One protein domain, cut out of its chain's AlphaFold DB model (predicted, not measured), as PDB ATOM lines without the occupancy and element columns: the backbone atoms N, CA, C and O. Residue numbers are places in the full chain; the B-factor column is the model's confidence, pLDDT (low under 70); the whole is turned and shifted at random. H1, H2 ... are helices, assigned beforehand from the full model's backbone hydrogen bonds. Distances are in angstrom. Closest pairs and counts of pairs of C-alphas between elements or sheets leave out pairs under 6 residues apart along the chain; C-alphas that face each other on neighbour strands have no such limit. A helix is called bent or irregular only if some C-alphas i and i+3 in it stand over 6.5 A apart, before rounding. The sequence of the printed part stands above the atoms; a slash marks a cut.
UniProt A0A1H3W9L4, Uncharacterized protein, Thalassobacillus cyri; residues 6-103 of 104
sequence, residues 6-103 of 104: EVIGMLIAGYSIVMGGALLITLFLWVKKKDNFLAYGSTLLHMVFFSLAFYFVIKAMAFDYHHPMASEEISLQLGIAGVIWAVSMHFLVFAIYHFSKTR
ATOM      1  N   GLU A   6      45.271   4.194 -37.689       85.75
ATOM      2  CA  GLU A   6      44.243   5.077 -38.243       85.75
ATOM      3  C   GLU A   6      42.908   4.972 -37.495       85.75
ATOM      4  O   GLU A   6      42.238   5.982 -37.277       85.75
ATOM      5  N   VAL A   7      42.533   3.775 -37.030       90.06
ATOM      6  CA  VAL A   7      41.277   3.563 -36.298       90.06
ATOM      7  C   VAL A   7      41.345   4.199 -34.914       90.06
ATOM      8  O   VAL A   7      40.392   4.856 -34.491       90.06
ATOM      9  N   ILE A   8      42.484   4.074 -34.227       91.12
ATOM     10  CA  ILE A   8      42.704   4.731 -32.931       91.12
ATOM     11  C   ILE A   8      42.695   6.256 -33.109       91.12
ATOM     12  O   ILE A   8      42.043   6.964 -32.339       91.12
ATOM     13  N   GLY A   9      43.333   6.765 -34.168       92.81
ATOM     14  CA  GLY A   9      43.302   8.185 -34.521       92.81
ATOM     15  C   GLY A   9      41.883   8.713 -34.761       92.81
ATOM     16  O   GLY A   9      41.496   9.726 -34.174       92.81
ATOM     17  N   MET A  10      41.076   8.000 -35.554       95.19
ATOM     18  CA  MET A  10      39.670   8.353 -35.801       95.19
ATOM     19  C   MET A  10      38.833   8.332 -34.520       95.19
ATOM     20  O   MET A  10      38.016   9.232 -34.304       95.19
ATOM     21  N   LEU A  11      39.055   7.349 -33.643       94.62
ATOM     22  CA  LEU A  11      38.350   7.244 -32.368       94.62
ATOM     23  C   LEU A  11      38.680   8.424 -31.442       94.62
ATOM     24  O   LEU A  11      37.770   9.025 -30.870       94.62
ATOM     25  N   ILE A  12      39.959   8.796 -31.336       95.69
ATOM     26  CA  ILE A  12      40.397   9.959 -30.550       95.69
ATOM     27  C   ILE A  12      39.814  11.252 -31.129       95.69
ATOM     28  O   ILE A  12      39.332  12.095 -30.370       95.69
ATOM     29  N   ALA A  13      39.823  11.414 -32.456       96.75
ATOM     30  CA  ALA A  13      39.273  12.596 -33.112       96.75
ATOM     31  C   ALA A  13      37.763  12.732 -32.858       96.75
ATOM     32  O   ALA A  13      37.306  13.781 -32.398       96.75
ATOM     33  N   GLY A  14      36.998  11.658 -33.078       97.00
ATOM     34  CA  GLY A  14      35.556  11.633 -32.827       97.00
ATOM     35  C   GLY A  14      35.216  11.900 -31.359       97.00
ATOM     36  O   GLY A  14      34.369  12.744 -31.062       97.00
ATOM     37  N   TYR A  15      35.937  11.252 -30.439       97.25
ATOM     38  CA  TYR A  15      35.818  11.510 -29.005       97.25
ATOM     39  C   TYR A  15      36.069  12.984 -28.667       97.25
ATOM     40  O   TYR A  15      35.269  13.605 -27.969       97.25
ATOM     41  N   SER A  16      37.151  13.561 -29.194       97.44
ATOM     42  CA  SER A  16      37.557  14.937 -28.895       97.44
ATOM     43  C   SER A  16      36.532  15.960 -29.380       97.44
ATOM     44  O   SER A  16      36.243  16.916 -28.662       97.44
ATOM     45  N   ILE A  17      35.936  15.747 -30.557       98.00
ATOM     46  CA  ILE A  17      34.886  16.621 -31.099       98.00
ATOM     47  C   ILE A  17      33.648  16.594 -30.198       98.00
ATOM     48  O   ILE A  17      33.149  17.647 -29.796       98.00
ATOM     49  N   VAL A  18      33.163  15.398 -29.851       97.94
ATOM     50  CA  VAL A  18      31.938  15.244 -29.052       97.94
ATOM     51  C   VAL A  18      32.154  15.726 -27.619       97.94
ATOM     52  O   VAL A  18      31.361  16.522 -27.115       97.94
ATOM     53  N   MET A  19      33.238  15.294 -26.971       97.62
ATOM     54  CA  MET A  19      33.548  15.683 -25.595       97.62
ATOM     55  C   MET A  19      33.866  17.176 -25.492       97.62
ATOM     56  O   MET A  19      33.367  17.851 -24.592       97.62
ATOM     57  N   GLY A  20      34.636  17.720 -26.440       97.38
ATOM     58  CA  GLY A  20      34.925  19.149 -26.517       97.38
ATOM     59  C   GLY A  20      33.656  19.980 -26.704       97.38
ATOM     60  O   GLY A  20      33.430  20.936 -25.961       97.38
ATOM     61  N   GLY A  21      32.775  19.577 -27.626       97.88
ATOM     62  CA  GLY A  21      31.474  20.220 -27.817       97.88
ATOM     63  C   GLY A  21      30.604  20.175 -26.558       97.88
ATOM     64  O   GLY A  21      30.051  21.198 -26.149       97.88
ATOM     65  N   ALA A  22      30.533  19.021 -25.891       97.12
ATOM     66  CA  ALA A  22      29.777  18.855 -24.653       97.12
ATOM     67  C   ALA A  22      30.324  19.731 -23.510       97.12
ATOM     68  O   ALA A  22      29.541  20.379 -22.808       97.12
ATOM     69  N   LEU A  23      31.651  19.805 -23.357       97.06
ATOM     70  CA  LEU A  23      32.319  20.683 -22.393       97.06
ATOM     71  C   LEU A  23      31.977  22.153 -22.647       97.06
ATOM     72  O   LEU A  23      31.543  22.846 -21.727       97.06
ATOM     73  N   LEU A  24      32.113  22.620 -23.892       97.12
ATOM     74  CA  LEU A  24      31.829  24.009 -24.261       97.12
ATOM     75  C   LEU A  24      30.367  24.385 -24.006       97.12
ATOM     76  O   LEU A  24      30.096  25.429 -23.412       97.12
ATOM     77  N   ILE A  25      29.425  23.523 -24.399       96.38
ATOM     78  CA  ILE A  25      27.994  23.749 -24.162       96.38
ATOM     79  C   ILE A  25      27.700  23.780 -22.659       96.38
ATOM     80  O   ILE A  25      26.976  24.661 -22.193       96.38
ATOM     81  N   THR A  26      28.280  22.863 -21.883       95.06
ATOM     82  CA  THR A  26      28.079  22.803 -20.425       95.06
ATOM     83  C   THR A  26      28.624  24.051 -19.737       95.06
ATOM     84  O   THR A  26      27.926  24.643 -18.915       95.06
ATOM     85  N   LEU A  27      29.827  24.501 -20.111       95.00
ATOM     86  CA  LEU A  27      30.422  25.740 -19.603       95.00
ATOM     87  C   LEU A  27      29.578  26.963 -19.968       95.00
ATOM     88  O   LEU A  27      29.287  27.793 -19.107       95.00
ATOM     89  N   PHE A  28      29.135  27.056 -21.224       94.94
ATOM     90  CA  PHE A  28      28.266  28.139 -21.679       94.94
ATOM     91  C   PHE A  28      26.961  28.197 -20.872       94.94
ATOM     92  O   PHE A  28      26.560  29.266 -20.397       94.94
ATOM     93  N   LEU A  29      26.310  27.047 -20.675       93.00
ATOM     94  CA  LEU A  29      25.084  26.956 -19.887       93.00
ATOM     95  C   LEU A  29      25.316  27.308 -18.418       93.00
ATOM     96  O   LEU A  29      24.473  27.993 -17.842       93.00
ATOM     97  N   TRP A  30      26.451  26.916 -17.838       93.38
ATOM     98  CA  TRP A  30      26.797  27.238 -16.455       93.38
ATOM     99  C   TRP A  30      27.003  28.740 -16.236       93.38
ATOM    100  O   TRP A  30      26.468  29.314 -15.288       93.38
ATOM    101  N   VAL A  31      27.724  29.410 -17.141       91.88
ATOM    102  CA  VAL A  31      27.939  30.865 -17.052       91.88
ATOM    103  C   VAL A  31      26.614  31.621 -17.195       91.88
ATOM    104  O   VAL A  31      26.388  32.607 -16.489       91.88
ATOM    105  N   LYS A  32      25.720  31.146 -18.075       89.50
ATOM    106  CA  LYS A  32      24.406  31.764 -18.313       89.50
ATOM    107  C   LYS A  32      23.411  31.499 -17.182       89.50
ATOM    108  O   LYS A  32      22.643  32.387 -16.822       89.50
ATOM    109  N   LYS A  33      23.392  30.279 -16.648       80.31
ATOM    110  CA  LYS A  33      22.512  29.842 -15.562       80.31
ATOM    111  C   LYS A  33      23.378  29.568 -14.339       80.31
ATOM    112  O   LYS A  33      23.790  28.437 -14.103       80.31
ATOM    113  N   LYS A  34      23.653  30.629 -13.574       71.38
ATOM    114  CA  LYS A  34      24.428  30.552 -12.322       71.38
ATOM    115  C   LYS A  34      23.717  29.741 -11.230       71.38
ATOM    116  O   LYS A  34      24.362  29.314 -10.274       71.38
ATOM    117  N   ASP A  35      22.424  29.481 -11.398       76.25
ATOM    118  CA  ASP A  35      21.677  28.540 -10.572       76.25
ATOM    119  C   ASP A  35      22.110  27.105 -10.889       76.25
ATOM    120  O   ASP A  35      22.179  26.705 -12.050       76.25
ATOM    121  N   ASN A  36      22.346  26.308  -9.845       83.19
ATOM    122  CA  ASN A  36      22.806  24.910  -9.917       83.19
ATOM    123  C   ASN A  36      24.295  24.705 -10.176       83.19
ATOM    124  O   ASN A  36      24.681  23.761 -10.864       83.19
ATOM    125  N   PHE A  37      25.135  25.522  -9.535       89.19
ATOM    126  CA  PHE A  37      26.588  25.329  -9.483       89.19
ATOM    127  C   PHE A  37      26.997  23.867  -9.227       89.19
ATOM    128  O   PHE A  37      27.849  23.338  -9.934       89.19
ATOM    129  N   LEU A  38      26.345  23.188  -8.274       91.50
ATOM    130  CA  LEU A  38      26.629  21.783  -7.962       91.50
ATOM    131  C   LEU A  38      26.322  20.832  -9.128       91.50
ATOM    132  O   LEU A  38      27.067  19.879  -9.340       91.50
ATOM    133  N   ALA A  39      25.255  21.084  -9.889       94.12
ATOM    134  CA  ALA A  39      24.867  20.224 -11.002       94.12
ATOM    135  C   ALA A  39      25.854  20.364 -12.167       94.12
ATOM    136  O   ALA A  39      26.425  19.368 -12.604       94.12
ATOM    137  N   TYR A  40      26.133  21.602 -12.593       94.94
ATOM    138  CA  TYR A  40      27.111  21.871 -13.652       94.94
ATOM    139  C   TYR A  40      28.524  21.429 -13.262       94.94
ATOM    140  O   TYR A  40      29.195  20.777 -14.059       94.94
ATOM    141  N   GLY A  41      28.956  21.707 -12.027       94.75
ATOM    142  CA  GLY A  41      30.251  21.253 -11.520       94.75
ATOM    143  C   GLY A  41      30.383  19.729 -11.549       94.75
ATOM    144  O   GLY A  41      31.403  19.207 -11.991       94.75
ATOM    145  N   SER A  42      29.326  19.005 -11.172       96.38
ATOM    146  CA  SER A  42      29.323  17.536 -11.205       96.38
ATOM    147  C   SER A  42      29.287  16.980 -12.630       96.38
ATOM    148  O   SER A  42      29.955  15.990 -12.912       96.38
ATOM    149  N   THR A  43      28.589  17.639 -13.560       96.94
ATOM    150  CA  THR A  43      28.643  17.294 -14.991       96.94
ATOM    151  C   THR A  43      30.051  17.464 -15.562       96.94
ATOM    152  O   THR A  43      30.529  16.584 -16.274       96.94
ATOM    153  N   LEU A  44      30.744  18.555 -15.229       96.81
ATOM    154  CA  LEU A  44      32.127  18.757 -15.671       96.81
ATOM    155  C   LEU A  44      33.070  17.722 -15.062       96.81
ATOM    156  O   LEU A  44      33.934  17.191 -15.756       96.81
ATOM    157  N   LEU A  45      32.877  17.387 -13.786       97.00
ATOM    158  CA  LEU A  45      33.676  16.364 -13.126       97.00
ATOM    159  C   LEU A  45      33.468  14.992 -13.781       97.00
ATOM    160  O   LEU A  45      34.443  14.308 -14.084       97.00
ATOM    161  N   HIS A  46      32.222  14.635 -14.110       98.00
ATOM    162  CA  HIS A  46      31.920  13.458 -14.927       98.00
ATOM    163  C   HIS A  46      32.722  13.458 -16.240       98.00
ATOM    164  O   HIS A  46      33.407  12.474 -16.515       98.00
ATOM    165  N   MET A  47      32.705  14.559 -17.001       97.94
ATOM    166  CA  MET A  47      33.435  14.685 -18.276       97.94
ATOM    167  C   MET A  47      34.953  14.499 -18.116       97.94
ATOM    168  O   MET A  47      35.583  13.832 -18.941       97.94
ATOM    169  N   VAL A  48      35.542  15.033 -17.040       97.81
ATOM    170  CA  VAL A  48      36.974  14.868 -16.733       97.81
ATOM    171  C   VAL A  48      37.303  13.407 -16.427       97.81
ATOM    172  O   VAL A  48      38.192  12.835 -17.056       97.81
ATOM    173  N   PHE A  49      36.566  12.772 -15.511       97.94
ATOM    174  CA  PHE A  49      36.797  11.364 -15.170       97.94
ATOM    175  C   PHE A  49      36.510  10.430 -16.351       97.94
ATOM    176  O   PHE A  49      37.236   9.460 -16.553       97.94
ATOM    177  N   PHE A  50      35.502  10.734 -17.169       98.25
ATOM    178  CA  PHE A  50      35.213   9.962 -18.376       98.25
ATOM    179  C   PHE A  50      36.361  10.063 -19.386       98.25
ATOM    180  O   PHE A  50      36.774   9.051 -19.944       98.25
ATOM    181  N   SER A  51      36.938  11.258 -19.553       97.94
ATOM    182  CA  SER A  51      38.132  11.463 -20.388       97.94
ATOM    183  C   SER A  51      39.342  10.699 -19.876       97.94
ATOM    184  O   SER A  51      40.090  10.130 -20.669       97.94
ATOM    185  N   LEU A  52      39.512  10.633 -18.556       97.88
ATOM    186  CA  LEU A  52      40.571   9.837 -17.956       97.88
ATOM    187  C   LEU A  52      40.353   8.337 -18.204       97.88
ATOM    188  O   LEU A  52      41.284   7.653 -18.616       97.88
ATOM    189  N   ALA A  53      39.132   7.826 -18.027       98.06
ATOM    190  CA  ALA A  53      38.811   6.434 -18.347       98.06
ATOM    191  C   ALA A  53      39.064   6.124 -19.832       98.06
ATOM    192  O   ALA A  53      39.691   5.117 -20.156       98.06
ATOM    193  N   PHE A  54      38.650   7.023 -20.729       97.81
ATOM    194  CA  PHE A  54      38.896   6.904 -22.163       97.81
ATOM    195  C   PHE A  54      40.395   6.853 -22.492       97.81
ATOM    196  O   PHE A  54      40.810   6.029 -23.300       97.81
ATOM    197  N   TYR A  55      41.227   7.654 -21.820       96.69
ATOM    198  CA  TYR A  55      42.683   7.586 -21.969       96.69
ATOM    199  C   TYR A  55      43.242   6.189 -21.648       96.69
ATOM    200  O   TYR A  55      44.025   5.651 -22.432       96.69
ATOM    201  N   PHE A  56      42.806   5.571 -20.545       96.69
ATOM    202  CA  PHE A  56      43.221   4.206 -20.193       96.69
ATOM    203  C   PHE A  56      42.737   3.168 -21.218       96.69
ATOM    204  O   PHE A  56      43.483   2.250 -21.553       96.69
ATOM    205  N   VAL A  57      41.536   3.340 -21.781       95.81
ATOM    206  CA  VAL A  57      41.038   2.486 -22.875       95.81
ATOM    207  C   VAL A  57      41.907   2.621 -24.126       95.81
ATOM    208  O   VAL A  57      42.316   1.608 -24.688       95.81
ATOM    209  N   ILE A  58      42.243   3.844 -24.543       95.19
ATOM    210  CA  ILE A  58      43.128   4.075 -25.693       95.19
ATOM    211  C   ILE A  58      44.507   3.460 -25.450       95.19
ATOM    212  O   ILE A  58      45.051   2.811 -26.341       95.19
ATOM    213  N   LYS A  59      45.052   3.600 -24.237       92.50
ATOM    214  CA  LYS A  59      46.329   2.985 -23.865       92.50
ATOM    215  C   LYS A  59      46.273   1.453 -23.913       92.50
ATOM    216  O   LYS A  59      47.233   0.840 -24.366       92.50
ATOM    217  N   ALA A  60      45.157   0.847 -23.505       92.75
ATOM    218  CA  ALA A  60      44.938  -0.593 -23.635       92.75
ATOM    219  C   ALA A  60      44.841  -1.033 -25.107       92.75
ATOM    220  O   ALA A  60      45.399  -2.057 -25.486       92.75
ATOM    221  N   MET A  61      44.155  -0.253 -25.948       90.44
ATOM    222  CA  MET A  61      43.966  -0.558 -27.373       90.44
ATOM    223  C   MET A  61      45.240  -0.378 -28.207       90.44
ATOM    224  O   MET A  61      45.431  -1.101 -29.179       90.44
ATOM    225  N   ALA A  62      46.097   0.574 -27.835       88.62
ATOM    226  CA  ALA A  62      47.364   0.855 -28.507       88.62
ATOM    227  C   ALA A  62      48.534  -0.008 -27.996       88.62
ATOM    228  O   ALA A  62      49.680   0.224 -28.384       88.62
ATOM    229  N   PHE A  63      48.277  -0.952 -27.086       86.50
ATOM    230  CA  PHE A  63      49.320  -1.757 -26.462       86.50
ATOM    231  C   PHE A  63      49.938  -2.764 -27.445       86.50
ATOM    232  O   PHE A  63      49.229  -3.383 -28.242       86.50
ATOM    233  N   ASP A  64      51.258  -2.959 -27.364       84.06
ATOM    234  CA  ASP A  64      51.969  -3.923 -28.206       84.06
ATOM    235  C   ASP A  64      51.640  -5.366 -27.799       84.06
ATOM    236  O   ASP A  64      51.964  -5.834 -26.705       84.06
ATOM    237  N   TYR A  65      51.006  -6.095 -28.713       80.75
ATOM    238  CA  TYR A  65      50.573  -7.470 -28.498       80.75
ATOM    239  C   TYR A  65      51.717  -8.493 -28.576       80.75
ATOM    240  O   TYR A  65      51.514  -9.642 -28.186       80.75
ATOM    241  N   HIS A  66      52.904  -8.101 -29.057       84.81
ATOM    242  CA  HIS A  66      54.093  -8.958 -29.053       84.81
ATOM    243  C   HIS A  66      54.789  -9.013 -27.690       84.81
ATOM    244  O   HIS A  66      55.667  -9.854 -27.481       84.81
ATOM    245  N   HIS A  67      54.393  -8.159 -26.746       85.62
ATOM    246  CA  HIS A  67      54.922  -8.201 -25.393       85.62
ATOM    247  C   HIS A  67      54.506  -9.513 -24.691       85.62
ATOM    248  O   HIS A  67      53.318  -9.854 -24.694       85.62
ATOM    249  N   PRO A  68      55.429 -10.239 -24.027       86.25
ATOM    250  CA  PRO A  68      55.156 -11.556 -23.435       86.25
ATOM    251  C   PRO A  68      54.049 -11.556 -22.367       86.25
ATOM    252  O   PRO A  68      53.492 -12.606 -22.063       86.25
ATOM    253  N   MET A  69      53.698 -10.384 -21.829       90.50
ATOM    254  CA  MET A  69      52.621 -10.191 -20.846       90.50
ATOM    255  C   MET A  69      51.516  -9.237 -21.339       90.50
ATOM    256  O   MET A  69      50.840  -8.597 -20.541       90.50
ATOM    257  N   ALA A  70      51.314  -9.114 -22.655       89.06
ATOM    258  CA  ALA A  70      50.371  -8.146 -23.223       89.06
ATOM    259  C   ALA A  70      48.933  -8.288 -22.699       89.06
ATOM    260  O   ALA A  70      48.277  -7.289 -22.418       89.06
ATOM    261  N   SER A  71      48.443  -9.519 -22.523       90.38
ATOM    262  CA  SER A  71      47.083  -9.745 -22.017       90.38
ATOM    263  C   SER A  71      46.887  -9.206 -20.598       90.38
ATOM    264  O   SER A  71      45.815  -8.684 -20.293       90.38
ATOM    265  N   GLU A  72      47.894  -9.339 -19.737       92.75
ATOM    266  CA  GLU A  72      47.831  -8.866 -18.354       92.75
ATOM    267  C   GLU A  72      47.793  -7.337 -18.323       92.75
ATOM    268  O   GLU A  72      46.868  -6.757 -17.754       92.75
ATOM    269  N   GLU A  73      48.707  -6.689 -19.047       92.56
ATOM    270  CA  GLU A  73      48.805  -5.231 -19.092       92.56
ATOM    271  C   GLU A  73      47.540  -4.584 -19.679       92.56
ATOM    272  O   GLU A  73      47.006  -3.619 -19.127       92.56
ATOM    273  N   ILE A  74      46.999  -5.155 -20.763       93.50
ATOM    274  CA  ILE A  74      45.737  -4.708 -21.368       93.50
ATOM    275  C   ILE A  74      44.588  -4.852 -20.365       93.50
ATOM    276  O   ILE A  74      43.810  -3.914 -20.179       93.50
ATOM    277  N   SER A  75      44.485  -6.003 -19.694       95.38
ATOM    278  CA  SER A  75      43.424  -6.240 -18.710       95.38
ATOM    279  C   SER A  75      43.518  -5.294 -17.509       95.38
ATOM    280  O   SER A  75      42.489  -4.806 -17.040       95.38
ATOM    281  N   LEU A  76      44.734  -4.950 -17.070       96.25
ATOM    282  CA  LEU A  76      44.982  -3.988 -15.999       96.25
ATOM    283  C   LEU A  76      44.536  -2.577 -16.402       96.25
ATOM    284  O   LEU A  76      43.807  -1.924 -15.654       96.25
ATOM    285  N   GLN A  77      44.929  -2.115 -17.596       96.50
ATOM    286  CA  GLN A  77      44.512  -0.811 -18.126       96.50
ATOM    287  C   GLN A  77      42.981  -0.724 -18.242       96.50
ATOM    288  O   GLN A  77      42.389   0.270 -17.819       96.50
ATOM    289  N   LEU A  78      42.327  -1.776 -18.748       96.81
ATOM    290  CA  LEU A  78      40.864  -1.846 -18.830       96.81
ATOM    291  C   LEU A  78      40.198  -1.892 -17.448       96.81
ATOM    292  O   LEU A  78      39.174  -1.241 -17.248       96.81
ATOM    293  N   GLY A  79      40.782  -2.607 -16.485       97.69
ATOM    294  CA  GLY A  79      40.310  -2.633 -15.101       97.69
ATOM    295  C   GLY A  79      40.342  -1.243 -14.462       97.69
ATOM    296  O   GLY A  79      39.338  -0.788 -13.911       97.69
ATOM    297  N   ILE A  80      41.461  -0.525 -14.614       97.94
ATOM    298  CA  ILE A  80      41.605   0.863 -14.150       97.94
ATOM    299  C   ILE A  80      40.590   1.774 -14.852       97.94
ATOM    300  O   ILE A  80      39.894   2.544 -14.185       97.94
ATOM    301  N   ALA A  81      40.449   1.656 -16.177       98.19
ATOM    302  CA  ALA A  81      39.459   2.411 -16.939       98.19
ATOM    303  C   ALA A  81      38.035   2.178 -16.415       98.19
ATOM    304  O   ALA A  81      37.284   3.135 -16.232       98.19
ATOM    305  N   GLY A  82      37.682   0.923 -16.121       98.19
ATOM    306  CA  GLY A  82      36.381   0.541 -15.577       98.19
ATOM    307  C   GLY A  82      36.099   1.173 -14.214       98.19
ATOM    308  O   GLY A  82      35.018   1.722 -14.010       98.19
ATOM    309  N   VAL A  83      37.075   1.170 -13.300       98.31
ATOM    310  CA  VAL A  83      36.937   1.815 -11.980       98.31
ATOM    311  C   VAL A  83      36.744   3.327 -12.122       98.31
ATOM    312  O   VAL A  83      35.817   3.892 -11.541       98.31
ATOM    313  N   ILE A  84      37.575   3.987 -12.933       98.44
ATOM    314  CA  ILE A  84      37.498   5.438 -13.166       98.44
ATOM    315  C   ILE A  84      36.164   5.811 -13.828       98.44
ATOM    316  O   ILE A  84      35.529   6.796 -13.441       98.44
ATOM    317  N   TRP A  85      35.699   5.001 -14.780       98.38
ATOM    318  CA  TRP A  85      34.386   5.148 -15.402       98.38
ATOM    319  C   TRP A  85      33.244   4.992 -14.388       98.38
ATOM    320  O   TRP A  85      32.310   5.793 -14.390       98.38
ATOM    321  N   ALA A  86      33.328   4.027 -13.469       98.38
ATOM    322  CA  ALA A  86      32.331   3.863 -12.411       98.38
ATOM    323  C   ALA A  86      32.244   5.116 -11.523       98.38
ATOM    324  O   ALA A  86      31.146   5.601 -11.236       98.38
ATOM    325  N   VAL A  87      33.387   5.691 -11.136       98.19
ATOM    326  CA  VAL A  87      33.435   6.962 -10.389       98.19
ATOM    327  C   VAL A  87      32.838   8.106 -11.217       98.19
ATOM    328  O   VAL A  87      32.025   8.880 -10.713       98.19
ATOM    329  N   SER A  88      33.160   8.173 -12.511       98.12
ATOM    330  CA  SER A  88      32.573   9.139 -13.446       98.12
ATOM    331  C   SER A  88      31.039   9.070 -13.467       98.12
ATOM    332  O   SER A  88      30.373  10.107 -13.444       98.12
ATOM    333  N   MET A  89      30.459   7.866 -13.455       98.19
ATOM    334  CA  MET A  89      29.003   7.679 -13.453       98.19
ATOM    335  C   MET A  89      28.333   8.172 -12.169       98.19
ATOM    336  O   MET A  89      27.225   8.704 -12.232       98.19
ATOM    337  N   HIS A  90      29.008   8.094 -11.019       97.56
ATOM    338  CA  HIS A  90      28.480   8.668  -9.777       97.56
ATOM    339  C   HIS A  90      28.307  10.188  -9.887       97.56
ATOM    340  O   HIS A  90      27.267  10.718  -9.491       97.56
ATOM    341  N   PHE A  91      29.274  10.890 -10.490       97.81
ATOM    342  CA  PHE A  91      29.157  12.332 -10.729       97.81
ATOM    343  C   PHE A  91      28.025  12.677 -11.699       97.81
ATOM    344  O   PHE A  91      27.312  13.659 -11.481       97.81
ATOM    345  N   LEU A  92      27.805  11.851 -12.726       97.62
ATOM    346  CA  LEU A  92      26.687  12.033 -13.652       97.62
ATOM    347  C   LEU A  92      25.336  11.901 -12.943       97.62
ATOM    348  O   LEU A  92      24.484  12.779 -13.071       97.62
ATOM    349  N   VAL A  93      25.149  10.831 -12.165       97.62
ATOM    350  CA  VAL A  93      23.909  10.598 -11.409       97.62
ATOM    351  C   VAL A  93      23.657  11.736 -10.419       97.62
ATOM    352  O   VAL A  93      22.539  12.249 -10.333       97.62
ATOM    353  N   PHE A  94      24.702  12.191  -9.725       96.25
ATOM    354  CA  PHE A  94      24.612  13.326  -8.811       96.25
ATOM    355  C   PHE A  94      24.207  14.625  -9.531       96.25
ATOM    356  O   PHE A  94      23.335  15.354  -9.050       96.25
ATOM    357  N   ALA A  95      24.770  14.892 -10.715       95.06
ATOM    358  CA  ALA A  95      24.387  16.041 -11.530       95.06
ATOM    359  C   ALA A  95      22.905  15.991 -11.936       95.06
ATOM    360  O   ALA A  95      22.189  16.981 -11.771       95.06
ATOM    361  N   ILE A  96      22.429  14.833 -12.411       95.25
ATOM    362  CA  ILE A  96      21.025  14.622 -12.806       95.25
ATOM    363  C   ILE A  96      20.086  14.867 -11.622       95.25
ATOM    364  O   ILE A  96      19.093  15.586 -11.757       95.25
ATOM    365  N   TYR A  97      20.418  14.322 -10.449       94.38
ATOM    366  CA  TYR A  97      19.642  14.529  -9.227       94.38
ATOM    367  C   TYR A  97      19.515  16.020  -8.877       94.38
ATOM    368  O   TYR A  97      18.409  16.516  -8.644       94.38
ATOM    369  N   HIS A  98      20.626  16.762  -8.909       91.00
ATOM    370  CA  HIS A  98      20.610  18.194  -8.623       91.00
ATOM    371  C   HIS A  98      19.846  19.007  -9.675       91.00
ATOM    372  O   HIS A  98      19.064  19.882  -9.303       91.00
ATOM    373  N   PHE A  99      19.988  18.695 -10.967       91.75
ATOM    374  CA  PHE A  99      19.186  19.341 -12.014       91.75
ATOM    375  C   PHE A  99      17.684  19.074 -11.863       91.75
ATOM    376  O   PHE A  99      16.873  19.942 -12.188       91.75
ATOM    377  N   SER A 100      17.302  17.898 -11.361       88.38
ATOM    378  CA  SER A 100      15.899  17.564 -11.103       88.38
ATOM    379  C   SER A 100      15.332  18.295  -9.884       88.38
ATOM    380  O   SER A 100      14.147  18.629  -9.876       88.38
ATOM    381  N   LYS A 101      16.146  18.537  -8.849       82.56
ATOM    382  CA  LYS A 101      15.689  19.168  -7.601       82.56
ATOM    383  C   LYS A 101      15.341  20.646  -7.782       82.56
ATOM    384  O   LYS A 101      14.414  21.128  -7.142       82.56
ATOM    385  N   THR A 102      16.038  21.343  -8.671       66.62
ATOM    386  CA  THR A 102      15.876  22.794  -8.866       66.62
ATOM    387  C   THR A 102      14.753  23.171  -9.831       66.62
ATOM    388  O   THR A 102      14.599  24.332 -10.187       66.62
ATOM    389  N   ARG A 103      13.929  22.206 -10.261       59.38
ATOM    390  CA  ARG A 103      12.661  22.486 -10.962       59.38
ATOM    391  C   ARG A 103      11.481  22.740 -10.005       59.38
ATOM    392  O   ARG A 103      10.339  22.489 -10.381       59.38
TER     393      ARG A 103
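Overview. This is residues 6 to 103 of the 104 residues of an uncharacterized protein of Thalassobacillus cyri (UniProt A0A1H3W9L4). Three long helices lie side by side in a flat row, H1, H2 and H3, with H2 in the middle, and the chain folds back twice so that each helix runs the opposite way to the one before it. H3, the longest, packs closely along H2 on one side, while H1 is set off at a wider distance on the other side of H2 and does not reach H3. The printed part has 98 residues with three named helices, H1, H2 and H3 in that order along the chain, and no named strand; the class is all helix, with 84 of the 98 printed residues in the helices. The whole is loose, with a radius of gyration of the C-alphas of 16.5 A, and its outline is a rod whose C-alphas span 55 by 25 by 13 A along the three main axes.

Arrangement. H3, residues 70 to 101, is the longest helix by residues, with 32. It touches H2, residues 37 to 61, with 56 pairs of C-alphas within 8 A. The closest C-alphas of the two are those of Ala 39 and Ala 95, 4.2 A apart. Their lines stand at a shallow tilt of 15 degrees and they run opposite ways, with their centres 7.8 A apart. H2 and H3 form a helical hairpin, joined by a short link of 8 residues. H2 also touches H1, residues 6 to 32, with 11 pairs of C-alphas within 8 A. The closest C-alphas here are those of Trp 30 and Tyr 40, 6.1 A apart. H1 and H2 run opposite ways at a shallow tilt of 7 degrees, and their centres are 11.2 A apart. They too form a helical hairpin, joined by a tight link of 4 residues. H1 and H3 are apart: no C-alpha of the one comes within 8 A of the other. In the backbones of H1, H2 and H3 every pair of O of residue i and N of residue i+4 is within hydrogen-bond range.

Along the chain. H3 runs from Ala 70, whose C-alpha is at (50.371, -8.146, -23.223), to Lys 101, whose C-alpha is at (15.689, 19.168, -7.601), and measures 46.8 A from first to last C-alpha. H2 has 25 residues, from Phe 37 to Met 61, and is 35.9 A long from first to last C-alpha. H1 has 27 residues, from Glu 6 with its C-alpha at (44.243, 5.077, -38.243) to Lys 32, and is 38.8 A long from first to last C-alpha. Along H1 and H3 the C-alphas go from larger to smaller x from the first residue to the last, and along H2 from smaller to larger x. None of the three helices is bent or irregular. Residues 33 to 36 link H1 to H2, and residues 62 to 69 link H2 to H3.

Size, cuts and confidence. The two C-alphas farthest apart are those of Pro 68, in the link from H2 to H3, and Arg 103, the last printed residue, at 55.9 A. The first and last printed C-alphas, those of Glu 6 and Arg 103, are 45.2 A apart. The printed part runs from residue 6 to residue 103 of a full chain of 104 residues and has no cut. Neither link is long. The mean pLDDT of the printed part is 93.2, and the mean is 95 in H1, 96 in H2 and 95 in H3. The model's confidence is under 70 at two printed residues, 102 and 103, which follow H3.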